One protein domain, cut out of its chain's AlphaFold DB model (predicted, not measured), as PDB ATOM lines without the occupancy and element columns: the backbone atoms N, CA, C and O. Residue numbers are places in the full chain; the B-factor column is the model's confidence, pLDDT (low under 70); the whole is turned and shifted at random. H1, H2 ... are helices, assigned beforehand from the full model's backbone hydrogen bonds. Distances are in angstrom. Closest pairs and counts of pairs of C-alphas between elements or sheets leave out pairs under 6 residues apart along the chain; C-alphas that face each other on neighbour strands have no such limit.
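AT A GLANCE: This is residues 320 to 398 of the 519 residues of an uncharacterized protein of Sordaria macrospora (strain ATCC MYA-333 / DSM 997 / K(L3346) / K-hell) (UniProt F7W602). With little regular structure, the domain is a long winding stretch without named elements, residues 320 to 355, beside a triangle of three short helices, H1, H2 and H3 in chain order. A short parallel pairing of residues 331 to 332 with 372 to 373 ties this stretch to the link from H1 to H2. The printed part has 79 residues, 24 of them in named elements; it is all helix, with no named strand, and compact, with a radius of gyration of the C-alphas of 11.9 A and spans of 32 by 28 by 18 A.

IN THESE COORDINATES: H1, residues 356 to 365, is 12.6 A long and begins at C-alpha (125.472, 113.899, 83.198). H2 is residues 379 to 385. H3, residues 389 to 395, ends at C-alpha (134.483, 100.394, 78.583).

HOW THE PARTS SIT: H1 and H2, a helical hairpin, touch at a steep tilt of 39 degrees, opposite ways; their closest C-alphas, Phe 360 and Leu 382, are 6.3 A apart. H2 and H3, also a hairpin, touch, their closest C-alphas being Ala 383 and Leu 389, 5.0 A. H1 and H3 touch, with Thr 365 and Thr 395 the closest C-alphas, 6.2 A. In H1, H2 and H3 every O i to N i+4 pair is within hydrogen-bond range.

THE WHOLE: The printed part has no cut. The link H1 to H2 is long, H2 to H3 tight. Residues 397 to 398 have pLDDT under 70.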
ATOM      1  N   ALA A 320     140.275 114.710  76.166       97.88
ATOM      2  CA  ALA A 320     139.354 113.584  76.319       97.88
ATOM      3  C   ALA A 320     139.866 112.291  75.652       97.88
ATOM      4  O   ALA A 320     139.745 111.225  76.242       97.88
ATOM      5  N   ASP A 321     140.534 112.374  74.499       97.69
ATOM      6  CA  ASP A 321     141.053 111.207  73.764       97.69
ATOM      7  C   ASP A 321     142.572 111.008  73.966       97.69
ATOM      8  O   ASP A 321     143.194 110.155  73.334       97.69
ATOM      9  N   CYS A 322     143.208 111.807  74.832       97.81
ATOM     10  CA  CYS A 322     144.660 111.792  75.009       97.81
ATOM     11  C   CYS A 322     145.146 110.511  75.696       97.81
ATOM     12  O   CYS A 322     144.783 110.238  76.845       97.81
ATOM     13  N   PHE A 323     146.018 109.754  75.022       96.75
ATOM     14  CA  PHE A 323     146.654 108.569  75.604       96.75
ATOM     15  C   PHE A 323     147.677 108.918  76.696       96.75
ATOM     16  O   PHE A 323     147.829 108.156  77.645       96.75
ATOM     17  N   GLY A 324     148.377 110.052  76.583       91.56
ATOM     18  CA  GLY A 324     149.377 110.469  77.567       91.56
ATOM     19  C   GLY A 324     150.588 111.216  76.983       91.56
ATOM     20  O   GLY A 324     150.548 111.626  75.816       91.56
ATOM     21  N   PRO A 325     151.664 111.373  77.776       95.88
ATOM     22  CA  PRO A 325     151.934 110.624  79.011       95.88
ATOM     23  C   PRO A 325     150.971 110.961  80.171       95.88
ATOM     24  O   PRO A 325     150.444 112.075  80.219       95.88
ATOM     25  N   PRO A 326     150.685 109.991  81.060       96.19
ATOM     26  CA  PRO A 326     150.000 110.230  82.327       96.19
ATOM     27  C   PRO A 326     150.971 110.743  83.402       96.19
ATOM     28  O   PRO A 326     152.191 110.663  83.255       96.19
ATOM     29  N   SER A 327     150.409 111.220  84.511       94.62
ATOM     30  CA  SER A 327     151.127 111.589  85.727       94.62
ATOM     31  C   SER A 327     151.794 110.373  86.396       94.62
ATOM     32  O   SER A 327     151.547 109.214  86.049       94.62
ATOM     33  N   ASN A 328     152.580 110.633  87.442       94.31
ATOM     34  CA  ASN A 328     153.140 109.607  88.327       94.31
ATOM     35  C   ASN A 328     152.085 108.708  89.012       94.31
ATOM     36  O   ASN A 328     152.431 107.611  89.445       94.31
ATOM     37  N   MET A 329     150.822 109.139  89.092       92.88
ATOM     38  CA  MET A 329     149.703 108.359  89.640       92.88
ATOM     39  C   MET A 329     148.968 107.518  88.578       92.88
ATOM     40  O   MET A 329     148.065 106.754  88.918       92.88
ATOM     41  N   GLY A 330     149.339 107.626  87.294       94.50
ATOM     42  CA  GLY A 330     148.715 106.879  86.193       94.50
ATOM     43  C   GLY A 330     147.408 107.482  85.655       94.50
ATOM     44  O   GLY A 330     146.730 106.849  84.844       94.50
ATOM     45  N   ASP A 331     147.061 108.697  86.073       96.50
ATOM     46  CA  ASP A 331     145.956 109.515  85.565       96.50
ATOM     47  C   ASP A 331     146.475 110.707  84.733       96.50
ATOM     48  O   ASP A 331     147.666 111.004  84.714       96.50
ATOM     49  N   ILE A 332     145.592 111.386  84.001       97.50
ATOM     50  CA  ILE A 332     145.895 112.617  83.267       97.50
ATOM     51  C   ILE A 332     145.274 113.799  84.008       97.50
ATOM     52  O   ILE A 332     144.058 113.856  84.210       97.50
ATOM     53  N   ASP A 333     146.123 114.759  84.368       97.50
ATOM     54  CA  ASP A 333     145.710 116.063  84.874       97.50
ATOM     55  C   ASP A 333     145.119 116.943  83.766       97.50
ATOM     56  O   ASP A 333     145.563 116.907  82.613       97.50
ATOM     57  N   GLY A 334     144.151 117.778  84.149       97.75
ATOM     58  CA  GLY A 334     143.522 118.791  83.302       97.75
ATOM     59  C   GLY A 334     142.002 118.654  83.187       97.75
ATOM     60  O   GLY A 334     141.361 117.858  83.877       97.75
ATOM     61  N   CYS A 335     141.420 119.453  82.296       98.50
ATOM     62  CA  CYS A 335     139.990 119.513  82.039       98.50
ATOM     63  C   CYS A 335     139.676 119.146  80.578       98.50
ATOM     64  O   CYS A 335     140.057 119.887  79.664       98.50
ATOM     65  N   PRO A 336     138.957 118.035  80.319       98.31
ATOM     66  CA  PRO A 336     138.643 117.607  78.958       98.31
ATOM     67  C   PRO A 336     137.644 118.518  78.233       98.31
ATOM     68  O   PRO A 336     137.709 118.602  77.012       98.31
ATOM     69  N   PHE A 337     136.776 119.245  78.949       98.25
ATOM     70  CA  PHE A 337     135.806 120.172  78.339       98.25
ATOM     71  C   PHE A 337     136.445 121.475  77.858       98.25
ATOM     72  O   PHE A 337     136.073 121.993  76.808       98.25
ATOM     73  N   CYS A 338     137.424 121.989  78.600       98.19
ATOM     74  CA  CYS A 338     138.195 123.167  78.205       98.19
ATOM     75  C   CYS A 338     139.458 122.812  77.399       98.19
ATOM     76  O   CYS A 338     140.154 123.719  76.958       98.19
ATOM     77  N   ASN A 339     139.756 121.518  77.217       97.88
ATOM     78  CA  ASN A 339     140.949 121.002  76.540       97.88
ATOM     79  C   ASN A 339     142.243 121.708  77.005       97.88
ATOM     80  O   ASN A 339     143.024 122.206  76.198       97.88
ATOM     81  N   THR A 340     142.450 121.776  78.323       97.94
ATOM     82  CA  THR A 340     143.576 122.490  78.954       97.94
ATOM     83  C   THR A 340     144.024 121.804  80.247       97.94
ATOM     84  O   THR A 340     143.261 121.063  80.864       97.94
ATOM     85  N   GLN A 341     145.251 122.097  80.677       97.62
ATOM     86  CA  GLN A 341     145.831 121.711  81.969       97.62
ATOM     87  C   GLN A 341     145.913 122.870  82.978       97.62
ATOM     88  O   GLN A 341     146.549 122.743  84.018       97.62
ATOM     89  N   GLU A 342     145.287 124.012  82.691       98.00
ATOM     90  CA  GLU A 342     145.225 125.156  83.617       98.00
ATOM     91  C   GLU A 342     144.320 124.911  84.834       98.00
ATOM     92  O   GLU A 342     144.501 125.538  85.873       98.00
ATOM     93  N   HIS A 343     143.361 123.991  84.721       98.19
ATOM     94  CA  HIS A 343     142.514 123.546  85.823       98.19
ATOM     95  C   HIS A 343     142.178 122.058  85.683       98.19
ATOM     96  O   HIS A 343     142.055 121.539  84.571       98.19
ATOM     97  N   VAL A 344     142.008 121.374  86.816       98.12
ATOM     98  CA  VAL A 344     141.432 120.020  86.871       98.12
ATOM     99  C   VAL A 344     139.935 120.063  86.573       98.12
ATOM    100  O   VAL A 344     139.292 121.094  86.782       98.12
ATOM    101  N   LEU A 345     139.364 118.944  86.119       98.25
ATOM    102  CA  LEU A 345     137.942 118.850  85.775       98.25
ATOM    103  C   LEU A 345     137.005 119.343  86.891       98.25
ATOM    104  O   LEU A 345     136.047 120.055  86.602       98.25
ATOM    105  N   ASP A 346     137.300 119.011  88.150       98.31
ATOM    106  CA  ASP A 346     136.453 119.362  89.301       98.31
ATOM    107  C   ASP A 346     136.315 120.884  89.505       98.31
ATOM    108  O   ASP A 346     135.314 121.351  90.043       98.31
ATOM    109  N   ASN A 347     137.286 121.663  89.012       98.31
ATOM    110  CA  ASN A 347     137.314 123.127  89.070       98.31
ATOM    111  C   ASN A 347     136.875 123.785  87.746       98.31
ATOM    112  O   ASN A 347     137.096 124.980  87.543       98.31
ATOM    113  N   CYS A 348     136.302 123.028  86.805       98.50
ATOM    114  CA  CYS A 348     135.926 123.562  85.500       98.50
ATOM    115  C   CYS A 348     134.688 124.475  85.591       98.50
ATOM    116  O   CYS A 348     133.624 124.016  86.011       98.50
ATOM    117  N   PRO A 349     134.751 125.733  85.102       98.19
ATOM    118  CA  PRO A 349     133.608 126.650  85.135       98.19
ATOM    119  C   PRO A 349     132.444 126.200  84.238       98.19
ATOM    120  O   PRO A 349     131.318 126.655  84.422       98.19
ATOM    121  N   LEU A 350     132.694 125.299  83.280       97.88
ATOM    122  CA  LEU A 350     131.655 124.706  82.436       97.88
ATOM    123  C   LEU A 350     130.955 123.518  83.109       97.88
ATOM    124  O   LEU A 350     129.854 123.170  82.688       97.88
ATOM    125  N   LEU A 351     131.536 122.904  84.149       97.50
ATOM    126  CA  LEU A 351     131.011 121.675  84.762       97.50
ATOM    127  C   LEU A 351     129.533 121.774  85.203       97.50
ATOM    128  O   LEU A 351     128.802 120.823  84.932       97.50
ATOM    129  N   PRO A 352     129.031 122.897  85.767       97.94
ATOM    130  CA  PRO A 352     127.606 123.042  86.099       97.94
ATOM    131  C   PRO A 352     126.668 123.065  84.880       97.94
ATOM    132  O   PRO A 352     125.473 122.816  85.023       97.94
ATOM    133  N   THR A 353     127.189 123.374  83.687       98.06
ATOM    134  CA  THR A 353     126.430 123.400  82.422       98.06
ATOM    135  C   THR A 353     126.510 122.084  81.645       98.06
ATOM    136  O   THR A 353     125.699 121.842  80.752       98.06
ATOM    137  N   VAL A 354     127.469 121.216  81.985       97.81
ATOM    138  CA  VAL A 354     127.668 119.911  81.348       97.81
ATOM    139  C   VAL A 354     126.621 118.921  81.862       97.81
ATOM    140  O   VAL A 354     126.455 118.709  83.062       97.81
ATOM    141  N   THR A 355     125.925 118.253  80.944       98.12
ATOM    142  CA  THR A 355     124.940 117.226  81.313       98.12
ATOM    143  C   THR A 355     125.621 115.950  81.817       98.12
ATOM    144  O   THR A 355     126.717 115.594  81.378       98.12
ATOM    145  N   LYS A 356     124.949 115.187  82.694       98.00
ATOM    146  CA  LYS A 356     125.472 113.899  83.198       98.00
ATOM    147  C   LYS A 356     125.806 112.909  82.070       98.00
ATOM    148  O   LYS A 356     126.737 112.124  82.213       98.00
ATOM    149  N   ASP A 357     125.096 112.969  80.944       98.00
ATOM    150  CA  ASP A 357     125.374 112.139  79.769       98.00
ATOM    151  C   ASP A 357     126.634 112.562  79.006       98.00
ATOM    152  O   ASP A 357     127.415 111.691  78.629       98.00
ATOM    153  N   GLN A 358     126.875 113.866  78.830       98.06
ATOM    154  CA  GLN A 358     128.132 114.383  78.264       98.06
ATOM    155  C   GLN A 358     129.321 114.066  79.175       98.06
ATOM    156  O   GLN A 358     130.382 113.668  78.703       98.06
ATOM    157  N   LEU A 359     129.129 114.201  80.489       98.12
ATOM    158  CA  LEU A 359     130.127 113.857  81.494       98.12
ATOM    159  C   LEU A 359     130.468 112.363  81.465       98.12
ATOM    160  O   LEU A 359     131.642 112.008  81.491       98.12
ATOM    161  N   PHE A 360     129.459 111.491  81.351       97.69
ATOM    162  CA  PHE A 360     129.671 110.053  81.185       97.69
ATOM    163  C   PHE A 360     130.411 109.748  79.879       97.69
ATOM    164  O   PHE A 360     131.362 108.971  79.880       97.69
ATOM    165  N   ASP A 361     130.012 110.368  78.767       97.81
ATOM    166  CA  ASP A 361     130.652 110.131  77.476       97.81
ATOM    167  C   ASP A 361     132.141 110.504  77.492       97.81
ATOM    168  O   ASP A 361     132.997 109.682  77.161       97.81
ATOM    169  N   VAL A 362     132.456 111.703  77.982       97.94
ATOM    170  CA  VAL A 362     133.827 112.219  78.065       97.94
ATOM    171  C   VAL A 362     134.691 111.445  79.060       97.94
ATOM    172  O   VAL A 362     135.854 111.200  78.758       97.94
ATOM    173  N   LEU A 363     134.162 111.046  80.224       97.25
ATOM    174  CA  LEU A 363     134.950 110.373  81.268       97.25
ATOM    175  C   LEU A 363     135.028 108.850  81.139       97.25
ATOM    176  O   LEU A 363     135.980 108.257  81.640       97.25
ATOM    177  N   VAL A 364     134.035 108.208  80.515       96.38
ATOM    178  CA  VAL A 364     133.877 106.744  80.530       96.38
ATOM    179  C   VAL A 364     133.866 106.145  79.127       96.38
ATOM    180  O   VAL A 364     134.534 105.135  78.906       96.38
ATOM    181  N   THR A 365     133.129 106.729  78.176       96.56
ATOM    182  CA  THR A 365     133.060 106.188  76.805       96.56
ATOM    183  C   THR A 365     134.344 106.486  76.035       96.56
ATOM    184  O   THR A 365     134.989 105.570  75.528       96.56
ATOM    185  N   ARG A 366     134.752 107.760  75.980       97.06
ATOM    186  CA  ARG A 366     135.929 108.221  75.223       97.06
ATOM    187  C   ARG A 366     137.257 107.826  75.874       97.06
ATOM    188  O   ARG A 366     138.237 107.602  75.174       97.06
ATOM    189  N   ARG A 367     137.273 107.640  77.202       96.06
ATOM    190  CA  ARG A 367     138.424 107.106  77.962       96.06
ATOM    191  C   ARG A 367     138.528 105.578  77.973       96.06
ATOM    192  O   ARG A 367     139.365 105.048  78.701       96.06
ATOM    193  N   ALA A 368     137.710 104.847  77.213       95.38
ATOM    194  CA  ALA A 368     137.762 103.386  77.197       95.38
ATOM    195  C   ALA A 368     139.171 102.878  76.827       95.38
ATOM    196  O   ALA A 368     139.660 103.119  75.726       95.38
ATOM    197  N   ASN A 369     139.814 102.143  77.742       94.06
ATOM    198  CA  ASN A 369     141.207 101.672  77.633       94.06
ATOM    199  C   ASN A 369     142.291 102.774  77.541       94.06
ATOM    200  O   ASN A 369     143.429 102.479  77.176       94.06
ATOM    201  N   LEU A 370     141.970 104.019  77.901       95.56
ATOM    202  CA  LEU A 370     142.937 105.098  78.128       95.56
ATOM    203  C   LEU A 370     143.188 105.264  79.643       95.56
ATOM    204  O   LEU A 370     142.423 104.729  80.450       95.56
ATOM    205  N   PRO A 371     144.225 106.015  80.069       96.19
ATOM    206  CA  PRO A 371     144.353 106.444  81.464       96.19
ATOM    207  C   PRO A 371     143.099 107.184  81.954       96.19
ATOM    208  O   PRO A 371     142.322 107.711  81.155       96.19
ATOM    209  N   LEU A 372     142.897 107.303  83.261       96.44
ATOM    210  CA  LEU A 372     141.768 108.082  83.786       96.44
ATOM    211  C   LEU A 372     142.070 109.587  83.727       96.44
ATOM    212  O   LEU A 372     143.231 109.979  83.752       96.44
ATOM    213  N   ILE A 373     141.043 110.433  83.632       97.88
ATOM    214  CA  ILE A 373     141.182 111.870  83.931       97.88
ATOM    215  C   ILE A 373     141.137 112.021  85.454       97.88
ATOM    216  O   ILE A 373     140.302 111.372  86.091       97.88
ATOM    217  N   ARG A 374     141.989 112.866  86.044       97.44
ATOM    218  CA  ARG A 374     141.929 113.157  87.483       97.44
ATOM    219  C   ARG A 374     140.648 113.930  87.814       97.44
ATOM    220  O   ARG A 374     140.449 115.046  87.334       97.44
ATOM    221  N   THR A 375     139.776 113.322  88.616       97.81
ATOM    222  CA  THR A 375     138.508 113.913  89.072       97.81
ATOM    223  C   THR A 375     138.006 113.226  90.343       97.81
ATOM    224  O   THR A 375     138.204 112.024  90.522       97.81
ATOM    225  N   ALA A 376     137.311 113.971  91.201       97.25
ATOM    226  CA  ALA A 376     136.563 113.448  92.346       97.25
ATOM    227  C   ALA A 376     135.211 112.801  91.956       97.25
ATOM    228  O   ALA A 376     134.510 112.240  92.800       97.25
ATOM    229  N   ILE A 377     134.808 112.879  90.683       96.88
ATOM    230  CA  ILE A 377     133.501 112.416  90.203       96.88
ATOM    231  C   ILE A 377     133.473 110.884  90.101       96.88
ATOM    232  O   ILE A 377     134.099 110.281  89.229       96.88
ATOM    233  N   SER A 378     132.668 110.236  90.949       95.81
ATOM    234  CA  SER A 378     132.468 108.780  90.910       95.81
ATOM    235  C   SER A 378     131.807 108.322  89.601       95.81
ATOM    236  O   SER A 378     130.607 108.527  89.378       95.81
ATOM    237  N   PHE A 379     132.574 107.620  88.759       95.00
ATOM    238  CA  PHE A 379     132.088 107.023  87.508       95.00
ATOM    239  C   PHE A 379     130.928 106.040  87.730       95.00
ATOM    240  O   PHE A 379     130.065 105.903  86.865       95.00
ATOM    241  N   LEU A 380     130.875 105.376  88.891       93.62
ATOM    242  CA  LEU A 380     129.815 104.426  89.248       93.62
ATOM    243  C   LEU A 380     128.487 105.146  89.488       93.62
ATOM    244  O   LEU A 380     127.464 104.753  88.926       93.62
ATOM    245  N   ASN A 381     128.512 106.241  90.253       95.00
ATOM    246  CA  ASN A 381     127.334 107.081  90.465       95.00
ATOM    247  C   ASN A 381     126.876 107.702  89.140       95.00
ATOM    248  O   ASN A 381     125.687 107.690  88.825       95.00
ATOM    249  N   LEU A 382     127.820 108.172  88.321       96.12
ATOM    250  CA  LEU A 382     127.544 108.733  87.001       96.12
ATOM    251  C   LEU A 382     126.889 107.711  86.050       96.12
ATOM    252  O   LEU A 382     125.896 108.026  85.393       96.12
ATOM    253  N   ALA A 383     127.378 106.467  86.035       95.81
ATOM    254  CA  ALA A 383     126.794 105.352  85.288       95.81
ATOM    255  C   ALA A 383     125.399 104.963  85.799       95.81
ATOM    256  O   ALA A 383     124.500 104.679  85.005       95.81
ATOM    257  N   ALA A 384     125.195 104.964  87.118       93.12
ATOM    258  CA  ALA A 384     123.904 104.666  87.728       93.12
ATOM    259  C   ALA A 384     122.854 105.743  87.400       93.12
ATOM    260  O   ALA A 384     121.736 105.399  87.014       93.12
ATOM    261  N   PHE A 385     123.219 107.031  87.476       94.75
ATOM    262  CA  PHE A 385     122.339 108.149  87.109       94.75
ATOM    263  C   PHE A 385     121.960 108.142  85.623       94.75
ATOM    264  O   PHE A 385     120.797 108.365  85.294       94.75
ATOM    265  N   THR A 386     122.913 107.862  84.733       96.50
ATOM    266  CA  THR A 386     122.682 107.796  83.275       96.50
ATOM    267  C   THR A 386     122.091 106.461  82.807       96.50
ATOM    268  O   THR A 386     121.803 106.299  81.625       96.50
ATOM    269  N   LYS A 387     121.879 105.498  83.722       96.19
ATOM    270  CA  LYS A 387     121.417 104.123  83.442       96.19
ATOM    271  C   LYS A 387     122.340 103.341  82.481       96.19
ATOM    272  O   LYS A 387     121.879 102.443  81.785       96.19
ATOM    273  N   LYS A 388     123.643 103.647  82.488       96.38
ATOM    274  CA  LYS A 388     124.703 103.100  81.607       96.38
ATOM    275  C   LYS A 388     125.706 102.196  82.343       96.38
ATOM    276  O   LYS A 388     126.882 102.123  81.983       96.38
ATOM    277  N   LEU A 389     125.268 101.501  83.398       93.00
ATOM    278  CA  LEU A 389     126.114 100.568  84.164       93.00
ATOM    279  C   LEU A 389     126.656  99.411  83.307       93.00
ATOM    280  O   LEU A 389     127.780  98.962  83.523       93.00
ATOM    281  N   ASP A 390     125.888  98.954  82.317       91.38
ATOM    282  CA  ASP A 390     126.319  97.928  81.365       91.38
ATOM    283  C   ASP A 390     127.419  98.443  80.421       91.38
ATOM    284  O   ASP A 390     128.301  97.678  80.035       91.38
ATOM    285  N   LEU A 391     127.378  99.729  80.055       92.50
ATOM    286  CA  LEU A 391     128.380 100.373  79.214       92.50
ATOM    287  C   LEU A 391     129.669 100.624  79.997       92.50
ATOM    288  O   LEU A 391     130.732 100.269  79.503       92.50
ATOM    289  N   LEU A 392     129.577 101.104  81.245       93.12
ATOM    290  CA  LEU A 392     130.731 101.223  82.147       93.12
ATOM    291  C   LEU A 392     131.464  99.877  82.307       93.12
ATOM    292  O   LEU A 392     132.689  99.827  82.224       93.12
ATOM    293  N   ALA A 393     130.718  98.781  82.477       88.75
ATOM    294  CA  ALA A 393     131.279  97.433  82.588       88.75
ATOM    295  C   ALA A 393     131.934  96.909  81.289       88.75
ATOM    296  O   ALA A 393     132.680  95.932  81.343       88.75
ATOM    297  N   LYS A 394     131.657  97.531  80.133       89.56
ATOM    298  CA  LYS A 394     132.290  97.226  78.835       89.56
ATOM    299  C   LYS A 394     133.502  98.119  78.551       89.56
ATOM    300  O   LYS A 394     134.449  97.650  77.928       89.56
ATOM    301  N   THR A 395     133.460  99.394  78.944       89.19
ATOM    302  CA  THR A 395     134.483 100.394  78.583       89.19
ATOM    303  C   THR A 395     135.630 100.484  79.579       89.19
ATOM    304  O   THR A 395     136.763 100.741  79.168       89.19
ATOM    305  N   MET A 396     135.372 100.254  80.870       80.75
ATOM    306  CA  MET A 396     136.433 100.168  81.866       80.75
ATOM    307  C   MET A 396     136.906  98.722  82.027       80.75
ATOM    308  O   MET A 396     136.128  97.882  82.492       80.75
ATOM    309  N   PRO A 397     138.190  98.415  81.752       65.25
ATOM    310  CA  PRO A 397     138.801  97.193  82.242       65.25
ATOM    311  C   PRO A 397     138.917  97.306  83.766       65.25
ATOM    312  O   PRO A 397     139.924  97.770  84.304       65.25
ATOM    313  N   LEU A 398     137.855  96.907  84.471       56.81
ATOM    314  CA  LEU A 398     137.825  96.833  85.927       56.81
ATOM    315  C   LEU A 398     138.884  95.827  86.385       56.81
ATOM    316  O   LEU A 398     138.620  94.628  86.507       56.81
TER     317      LEU A 398